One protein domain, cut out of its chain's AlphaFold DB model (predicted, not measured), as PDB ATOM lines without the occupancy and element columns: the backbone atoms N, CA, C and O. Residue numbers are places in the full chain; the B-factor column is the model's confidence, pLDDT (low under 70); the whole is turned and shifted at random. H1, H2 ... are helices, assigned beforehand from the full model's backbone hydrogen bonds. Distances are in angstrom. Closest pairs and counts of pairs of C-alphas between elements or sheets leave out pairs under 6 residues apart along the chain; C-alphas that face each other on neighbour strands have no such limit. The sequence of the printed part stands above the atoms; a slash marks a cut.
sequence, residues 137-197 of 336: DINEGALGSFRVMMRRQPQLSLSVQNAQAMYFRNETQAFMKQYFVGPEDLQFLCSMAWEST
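AT A GLANCE: This is residues 137 to 197 of the 336 residues of an uncharacterized protein of Coprinellus micaceus (UniProt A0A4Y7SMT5). The chain makes an open zigzag of four helices with no packed core: H1 and H2 form a V joined by the link of residues 153 to 157, H3 continues from the far end of H2 as the base of an open U, and H4 turns back as the other arm of that U, with H2 and H4 apart. No two of the helices touch. The printed part has 61 residues with four named helices in the order H1, H2, H3, H4 and no named strand; the class is all helix. The whole is loose, with a radius of gyration of the C-alphas of 14.5 A, and elongated, spanning 39 by 25 by 15 A.

HOW THE PARTS SIT: H1, residues 137 to 152, is close to but not clearly touching H2, residues 158 to 169; their closest C-alphas, those of Phe 146 and Gln 161, are 7.8 A apart. H1 and H2 run opposite ways at a steep tilt of 55 degrees. H2 is close to but not clearly touching H3, residues 172 to 179; the closest C-alphas, those of Tyr 167 and Gln 173, are 7.2 A apart. H2 and H3 run the same way at a steep tilt of 59 degrees. H4, residues 183 to 196, is apart from H1, H2 and H3, and H1 is apart from H3. In H1, H2, H3 and H4 every backbone O i to N i+4 pair is within hydrogen-bond range.

IN THESE COORDINATES: H1 begins with C-alpha 137 at (9.856, 4.887, -0.292) and is 22.6 A from first to last C-alpha. H2 begins with C-alpha 158 at (-9.337, 12.359, -3.202) and is 16.2 A long by the same measure. H3 has eight residues and measures 10.4 A from first to last C-alpha. H4 measures 20.4 A and ends with C-alpha 196 at (-14.863, 24.941, -7.994).

THE WHOLE: The two C-alphas farthest apart are those of Asp 137 and Glu 184, 41.1 A. The links H1 to H2, H2 to H3 and H3 to H4 are tight, with five, two and three residues between the helices. Three stretches stand free: residues 166 to 171, of which 166 to 169 belong to H2; residues 177 to 184, of which 177 to 179 belong to H3; and residues 187 to 197, of which 187 to 196 belong to H4. The printed part has no cut. The mean pLDDT of the printed part is 86.2, and one residue, Thr 197, is under 70.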
ATOM      1  N   ASP A 137      10.137   4.666  -1.721       82.94
ATOM      2  CA  ASP A 137       9.856   4.887  -0.292       82.94
ATOM      3  C   ASP A 137       8.930   6.090  -0.029       82.94
ATOM      4  O   ASP A 137       8.039   6.019   0.816       82.94
ATOM      5  N   ILE A 138       9.098   7.198  -0.766       79.94
ATOM      6  CA  ILE A 138       8.252   8.393  -0.603       79.94
ATOM      7  C   ILE A 138       6.823   8.136  -1.089       79.94
ATOM      8  O   ILE A 138       5.870   8.540  -0.424       79.94
ATOM      9  N   ASN A 139       6.659   7.449  -2.221       82.25
ATOM     10  CA  ASN A 139       5.339   7.110  -2.749       82.25
ATOM     11  C   ASN A 139       4.652   6.062  -1.865       82.25
ATOM     12  O   ASN A 139       3.450   6.153  -1.629       82.25
ATOM     13  N   GLU A 140       5.404   5.097  -1.331       86.56
ATOM     14  CA  GLU A 140       4.898   4.109  -0.372       86.56
ATOM     15  C   GLU A 140       4.475   4.769   0.939       86.56
ATOM     16  O   GLU A 140       3.389   4.490   1.448       86.56
ATOM     17  N   GLY A 141       5.278   5.708   1.445       88.56
ATOM     18  CA  GLY A 141       4.935   6.523   2.606       88.56
ATOM     19  C   GLY A 141       3.687   7.375   2.371       88.56
ATOM     20  O   GLY A 141       2.802   7.414   3.227       88.56
ATOM     21  N   ALA A 142       3.568   8.001   1.197       86.12
ATOM     22  CA  ALA A 142       2.392   8.777   0.804       86.12
ATOM     23  C   ALA A 142       1.137   7.900   0.662       86.12
ATOM     24  O   ALA A 142       0.052   8.288   1.088       86.12
ATOM     25  N   LEU A 143       1.272   6.690   0.117       88.50
ATOM     26  CA  LEU A 143       0.175   5.728   0.041       88.50
ATOM     27  C   LEU A 143      -0.237   5.234   1.435       88.50
ATOM     28  O   LEU A 143      -1.425   5.068   1.714       88.50
ATOM     29  N   GLY A 144       0.733   5.002   2.319       90.94
ATOM     30  CA  GLY A 144       0.488   4.634   3.709       90.94
ATOM     31  C   GLY A 144      -0.276   5.725   4.457       90.94
ATOM     32  O   GLY A 144      -1.323   5.447   5.048       90.94
ATOM     33  N   SER A 145       0.191   6.973   4.380       88.06
ATOM     34  CA  SER A 145      -0.472   8.116   5.018       88.06
ATOM     35  C   SER A 145      -1.868   8.360   4.445       88.06
ATOM     36  O   SER A 145      -2.809   8.583   5.206       88.06
ATOM     37  N   PHE A 146      -2.033   8.210   3.129       88.75
ATOM     38  CA  PHE A 146      -3.331   8.241   2.464       88.75
ATOM     39  C   PHE A 146      -4.307   7.214   3.044       88.75
ATOM     40  O   PHE A 146      -5.429   7.558   3.412       88.75
ATOM     41  N   ARG A 147      -3.881   5.953   3.171       91.19
ATOM     42  CA  ARG A 147      -4.724   4.880   3.722       91.19
ATOM     43  C   ARG A 147      -5.145   5.171   5.158       91.19
ATOM     44  O   ARG A 147      -6.304   4.957   5.501       91.19
ATOM     45  N   VAL A 148      -4.228   5.665   5.989       92.31
ATOM     46  CA  VAL A 148      -4.541   6.064   7.370       92.31
ATOM     47  C   VAL A 148      -5.543   7.219   7.387       92.31
ATOM     48  O   VAL A 148      -6.499   7.178   8.162       92.31
ATOM     49  N   MET A 149      -5.372   8.216   6.513       90.19
ATOM     50  CA  MET A 149      -6.299   9.342   6.395       90.19
ATOM     51  C   MET A 149      -7.701   8.874   6.003       90.19
ATOM     52  O   MET A 149      -8.661   9.208   6.688       90.19
ATOM     53  N   MET A 150      -7.821   8.039   4.970       89.56
ATOM     54  CA  MET A 150      -9.118   7.539   4.499       89.56
ATOM     55  C   MET A 150      -9.829   6.648   5.521       89.56
ATOM     56  O   MET A 150     -11.053   6.630   5.566       89.56
ATOM     57  N   ARG A 151      -9.094   5.951   6.396       92.12
ATOM     58  CA  ARG A 151      -9.706   5.232   7.528       92.12
ATOM     59  C   ARG A 151     -10.296   6.185   8.566       92.12
ATOM     60  O   ARG A 151     -11.371   5.924   9.088       92.12
ATOM     61  N   ARG A 152      -9.595   7.282   8.873       91.69
ATOM     62  CA  ARG A 152     -10.046   8.285   9.852       91.69
ATOM     63  C   ARG A 152     -11.152   9.185   9.302       91.69
ATOM     64  O   ARG A 152     -12.003   9.639  10.057       91.69
ATOM     65  N   GLN A 153     -11.113   9.467   8.005       90.94
ATOM     66  CA  GLN A 153     -12.024  10.366   7.305       90.94
ATOM     67  C   GLN A 153     -12.497   9.711   5.999       90.94
ATOM     68  O   GLN A 153     -12.054  10.096   4.919       90.94
ATOM     69  N   PRO A 154     -13.411   8.729   6.070       87.19
ATOM     70  CA  PRO A 154     -13.849   7.974   4.893       87.19
ATOM     71  C   PRO A 154     -14.679   8.802   3.905       87.19
ATOM     72  O   PRO A 154     -14.812   8.421   2.748       87.19
ATOM     73  N   GLN A 155     -15.234   9.933   4.350       85.19
ATOM     74  CA  GLN A 155     -15.973  10.875   3.503       85.19
ATOM     75  C   GLN A 155     -15.063  11.907   2.817       85.19
ATOM     76  O   GLN A 155     -15.551  12.764   2.085       85.19
ATOM     77  N   LEU A 156     -13.750  11.876   3.072       86.19
ATOM     78  CA  LEU A 156     -12.811  12.793   2.439       86.19
ATOM     79  C   LEU A 156     -12.671  12.437   0.956       86.19
ATOM     80  O   LEU A 156     -12.364  11.297   0.611       86.19
ATOM     81  N   SER A 157     -12.848  13.411   0.066       84.19
ATOM     82  CA  SER A 157     -12.601  13.183  -1.356       84.19
ATOM     83  C   SER A 157     -11.095  13.099  -1.642       84.19
ATOM     84  O   SER A 157     -10.264  13.707  -0.957       84.19
ATOM     85  N   LEU A 158     -10.723  12.385  -2.709       84.50
ATOM     86  CA  LEU A 158      -9.337  12.359  -3.202       84.50
ATOM     87  C   LEU A 158      -8.827  13.765  -3.545       84.50
ATOM     88  O   LEU A 158      -7.648  14.057  -3.372       84.50
ATOM     89  N   SER A 159      -9.713  14.643  -4.023       84.69
ATOM     90  CA  SER A 159      -9.379  16.028  -4.357       84.69
ATOM     91  C   SER A 159      -8.919  16.799  -3.131       84.69
ATOM     92  O   SER A 159      -7.845  17.398  -3.139       84.69
ATOM     93  N   VAL A 160      -9.696  16.720  -2.046       85.56
ATOM     94  CA  VAL A 160      -9.377  17.407  -0.795       85.56
ATOM     95  C   VAL A 160      -8.110  16.826  -0.179       85.56
ATOM     96  O   VAL A 160      -7.257  17.581   0.280       85.56
ATOM     97  N   GLN A 161      -7.927  15.506  -0.218       87.88
ATOM     98  CA  GLN A 161      -6.705  14.873   0.276       87.88
ATOM     99  C   GLN A 161      -5.460  15.304  -0.521       87.88
ATOM    100  O   GLN A 161      -4.436  15.639   0.078       87.88
ATOM    101  N   ASN A 162      -5.545  15.367  -1.852       87.81
ATOM    102  CA  ASN A 162      -4.468  15.885  -2.697       87.81
ATOM    103  C   ASN A 162      -4.203  17.374  -2.429       87.81
ATOM    104  O   ASN A 162      -3.047  17.780  -2.317       87.81
ATOM    105  N   ALA A 163      -5.254  18.181  -2.271       87.81
ATOM    106  CA  ALA A 163      -5.137  19.598  -1.941       87.81
ATOM    107  C   ALA A 163      -4.469  19.810  -0.575       87.81
ATOM    108  O   ALA A 163      -3.570  20.638  -0.464       87.81
ATOM    109  N   GLN A 164      -4.831  19.026   0.447       88.31
ATOM    110  CA  GLN A 164      -4.171  19.046   1.755       88.31
ATOM    111  C   GLN A 164      -2.694  18.655   1.640       88.31
ATOM    112  O   GLN A 164      -1.830  19.352   2.167       88.31
ATOM    113  N   ALA A 165      -2.383  17.576   0.914       86.81
ATOM    114  CA  ALA A 165      -1.004  17.148   0.705       86.81
ATOM    115  C   ALA A 165      -0.166  18.238   0.011       86.81
ATOM    116  O   ALA A 165       0.950  18.522   0.450       86.81
ATOM    117  N   MET A 166      -0.711  18.892  -1.022       87.12
ATOM    118  CA  MET A 166      -0.057  20.020  -1.692       87.12
ATOM    119  C   MET A 166       0.085  21.240  -0.783       87.12
ATOM    120  O   MET A 166       1.143  21.860  -0.780       87.12
ATOM    121  N   TYR A 167      -0.939  21.562   0.011       88.56
ATOM    122  CA  TYR A 167      -0.920  22.693   0.939       88.56
ATOM    123  C   TYR A 167       0.254  22.602   1.918       88.56
ATOM    124  O   TYR A 167       0.975  23.580   2.124       88.56
ATOM    125  N   PHE A 168       0.480  21.413   2.488       86.06
ATOM    126  CA  PHE A 168       1.610  21.174   3.382       86.06
ATOM    127  C   PHE A 168       2.942  21.116   2.632       86.06
ATOM    128  O   PHE A 168       3.912  21.721   3.078       86.06
ATOM    129  N   ARG A 169       3.001  20.422   1.488       84.31
ATOM    130  CA  ARG A 169       4.248  20.236   0.729       84.31
ATOM    131  C   ARG A 169       4.793  21.530   0.128       84.31
ATOM    132  O   ARG A 169       6.003  21.712   0.104       84.31
ATOM    133  N   ASN A 170       3.916  22.409  -0.348       88.75
ATOM    134  CA  ASN A 170       4.289  23.678  -0.973       88.75
ATOM    135  C   ASN A 170       4.381  24.825   0.043       88.75
ATOM    136  O   ASN A 170       4.457  25.982  -0.363       88.75
ATOM    137  N   GLU A 171       4.290  24.526   1.346       87.44
ATOM    138  CA  GLU A 171       4.274  25.517   2.427       87.44
ATOM    139  C   GLU A 171       3.283  26.660   2.159       87.44
ATOM    140  O   GLU A 171       3.541  27.834   2.437       87.44
ATOM    141  N   THR A 172       2.111  26.326   1.607       86.94
ATOM    142  CA  THR A 172       1.143  27.318   1.124       86.94
ATOM    143  C   THR A 172       0.704  28.267   2.240       86.94
ATOM    144  O   THR A 172       0.430  29.436   1.984       86.94
ATOM    145  N   GLN A 173       0.729  27.824   3.501       88.56
ATOM    146  CA  GLN A 173       0.496  28.693   4.652       88.56
ATOM    147  C   GLN A 173       1.526  29.827   4.778       88.56
ATOM    148  O   GLN A 173       1.150  30.957   5.092       88.56
ATOM    149  N   ALA A 174       2.814  29.538   4.580       90.62
ATOM    150  CA  ALA A 174       3.875  30.539   4.646       90.62
ATOM    151  C   ALA A 174       3.733  31.539   3.495       90.62
ATOM    152  O   ALA A 174       3.775  32.746   3.727       90.62
ATOM    153  N   PHE A 175       3.440  31.039   2.290       89.06
ATOM    154  CA  PHE A 175       3.113  31.870   1.133       89.06
ATOM    155  C   PHE A 175       1.923  32.799   1.418       89.06
ATOM    156  O   PHE A 175       2.039  34.014   1.274       89.06
ATOM    157  N   MET A 176       0.799  32.264   1.903       88.62
ATOM    158  CA  MET A 176      -0.376  33.075   2.237       88.62
ATOM    159  C   MET A 176      -0.036  34.156   3.268       88.62
ATOM    160  O   MET A 176      -0.391  35.308   3.074       88.62
ATOM    161  N   LYS A 177       0.714  33.826   4.327       88.06
ATOM    162  CA  LYS A 177       1.129  34.812   5.342       88.06
ATOM    163  C   LYS A 177       2.017  35.925   4.785       88.06
ATOM    164  O   LYS A 177       1.983  37.032   5.309       88.06
ATOM    165  N   GLN A 178       2.843  35.621   3.789       89.75
ATOM    166  CA  GLN A 178       3.780  36.581   3.214       89.75
ATOM    167  C   GLN A 178       3.119  37.494   2.176       89.75
ATOM    168  O   GLN A 178       3.467  38.671   2.102       89.75
ATOM    169  N   TYR A 179       2.203  36.956   1.371       87.00
ATOM    170  CA  TYR A 179       1.670  37.649   0.195       87.00
ATOM    171  C   TYR A 179       0.233  38.145   0.348       87.00
ATOM    172  O   TYR A 179      -0.160  39.025  -0.409       87.00
ATOM    173  N   PHE A 180      -0.548  37.620   1.296       88.62
ATOM    174  CA  PHE A 180      -1.924  38.073   1.499       88.62
ATOM    175  C   PHE A 180      -1.873  39.241   2.480       88.62
ATOM    176  O   PHE A 180      -1.639  39.059   3.676       88.62
ATOM    177  N   VAL A 181      -2.017  40.453   1.946       80.81
ATOM    178  CA  VAL A 181      -1.829  41.704   2.696       80.81
ATOM    179  C   VAL A 181      -3.172  42.243   3.192       80.81
ATOM    180  O   VAL A 181      -3.221  42.889   4.240       80.81
ATOM    181  N   GLY A 182      -4.263  41.953   2.472       84.69
ATOM    182  CA  GLY A 182      -5.607  42.445   2.774       84.69
ATOM    183  C   GLY A 182      -6.670  41.342   2.862       84.69
ATOM    184  O   GLY A 182      -6.463  40.218   2.395       84.69
ATOM    185  N   PRO A 183      -7.837  41.634   3.467       84.62
ATOM    186  CA  PRO A 183      -8.967  40.706   3.503       84.62
ATOM    187  C   PRO A 183      -9.531  40.384   2.108       84.62
ATOM    188  O   PRO A 183     -10.198  39.361   1.949       84.62
ATOM    189  N   GLU A 184      -9.270  41.221   1.103       88.31
ATOM    190  CA  GLU A 184      -9.722  41.046  -0.278       88.31
ATOM    191  C   GLU A 184      -9.096  39.807  -0.941       88.31
ATOM    192  O   GLU A 184      -9.785  39.084  -1.660       88.31
ATOM    193  N   ASP A 185      -7.831  39.502  -0.632       85.81
ATOM    194  CA  ASP A 185      -7.111  38.339  -1.176       85.81
ATOM    195  C   ASP A 185      -7.761  37.019  -0.720       85.81
ATOM    196  O   ASP A 185      -7.926  36.069  -1.492       85.81
ATOM    197  N   LEU A 186      -8.200  36.976   0.543       84.81
ATOM    198  CA  LEU A 186      -8.934  35.838   1.101       84.81
ATOM    199  C   LEU A 186     -10.351  35.743   0.533       84.81
ATOM    200  O   LEU A 186     -10.825  34.639   0.271       84.81
ATOM    201  N   GLN A 187     -11.028  36.875   0.323       87.69
ATOM    202  CA  GLN A 187     -12.359  36.891  -0.293       87.69
ATOM    203  C   GLN A 187     -12.320  36.359  -1.725       87.69
ATOM    204  O   GLN A 187     -13.182  35.561  -2.091       87.69
ATOM    205  N   PHE A 188     -11.298  36.731  -2.498       88.12
ATOM    206  CA  PHE A 188     -11.082  36.216  -3.846       88.12
ATOM    207  C   PHE A 188     -10.845  34.698  -3.857       88.12
ATOM    208  O   PHE A 188     -11.444  33.967  -4.650       88.12
ATOM    209  N   LEU A 189     -10.015  34.187  -2.943       85.94
ATOM    210  CA  LEU A 189      -9.779  32.746  -2.833       85.94
ATOM    211  C   LEU A 189     -11.051  31.988  -2.423       85.94
ATOM    212  O   LEU A 189     -11.338  30.918  -2.961       85.94
ATOM    213  N   CYS A 190     -11.845  32.565  -1.517       83.75
ATOM    214  CA  CYS A 190     -13.156  32.035  -1.168       83.75
ATOM    215  C   CYS A 190     -14.080  31.996  -2.392       83.75
ATOM    216  O   CYS A 190     -14.638  30.940  -2.659       83.75
ATOM    217  N   SER A 191     -14.213  33.068  -3.181       87.06
ATOM    218  CA  SER A 191     -15.068  33.028  -4.380       87.06
ATOM    219  C   SER A 191     -14.634  31.945  -5.373       87.06
ATOM    220  O   SER A 191     -15.474  31.183  -5.842       87.06
ATOM    221  N   MET A 192     -13.325  31.791  -5.599       85.38
ATOM    222  CA  MET A 192     -12.777  30.732  -6.456       85.38
ATOM    223  C   MET A 192     -13.118  29.324  -5.939       85.38
ATOM    224  O   MET A 192     -13.486  28.442  -6.715       85.38
ATOM    225  N   ALA A 193     -13.030  29.099  -4.623       79.94
ATOM    226  CA  ALA A 193     -13.361  27.805  -4.032       79.94
ATOM    227  C   ALA A 193     -14.842  27.445  -4.244       79.94
ATOM    228  O   ALA A 193     -15.161  26.308  -4.599       79.94
ATOM    229  N   TRP A 194     -15.742  28.420  -4.104       75.44
ATOM    230  CA  TRP A 194     -17.173  28.214  -4.332       75.44
ATOM    231  C   TRP A 194     -17.476  27.849  -5.789       75.44
ATOM    232  O   TRP A 194     -18.238  26.916  -6.036       75.44
ATOM    233  N   GLU A 195     -16.831  28.508  -6.753       77.94
ATOM    234  CA  GLU A 195     -16.968  28.184  -8.181       77.94
ATOM    235  C   GLU A 195     -16.460  26.768  -8.517       77.94
ATOM    236  O   GLU A 195     -17.018  26.095  -9.385       77.94
ATOM    237  N   SER A 196     -15.456  26.273  -7.786       71.75
ATOM    238  CA  SER A 196     -14.863  24.941  -7.994       71.75
ATOM    239  C   SER A 196     -15.659  23.765  -7.393       71.75
ATOM    240  O   SER A 196     -15.359  22.604  -7.670       71.75
ATOM    241  N   THR A 197     -16.709  24.026  -6.602       68.44
ATOM    242  CA  THR A 197     -17.388  23.035  -5.729       68.44
ATOM    243  C   THR A 197     -18.209  21.944  -6.471       68.44
ATOM    244  O   THR A 197     -18.928  21.164  -5.854       68.44
TER     245      THR A 197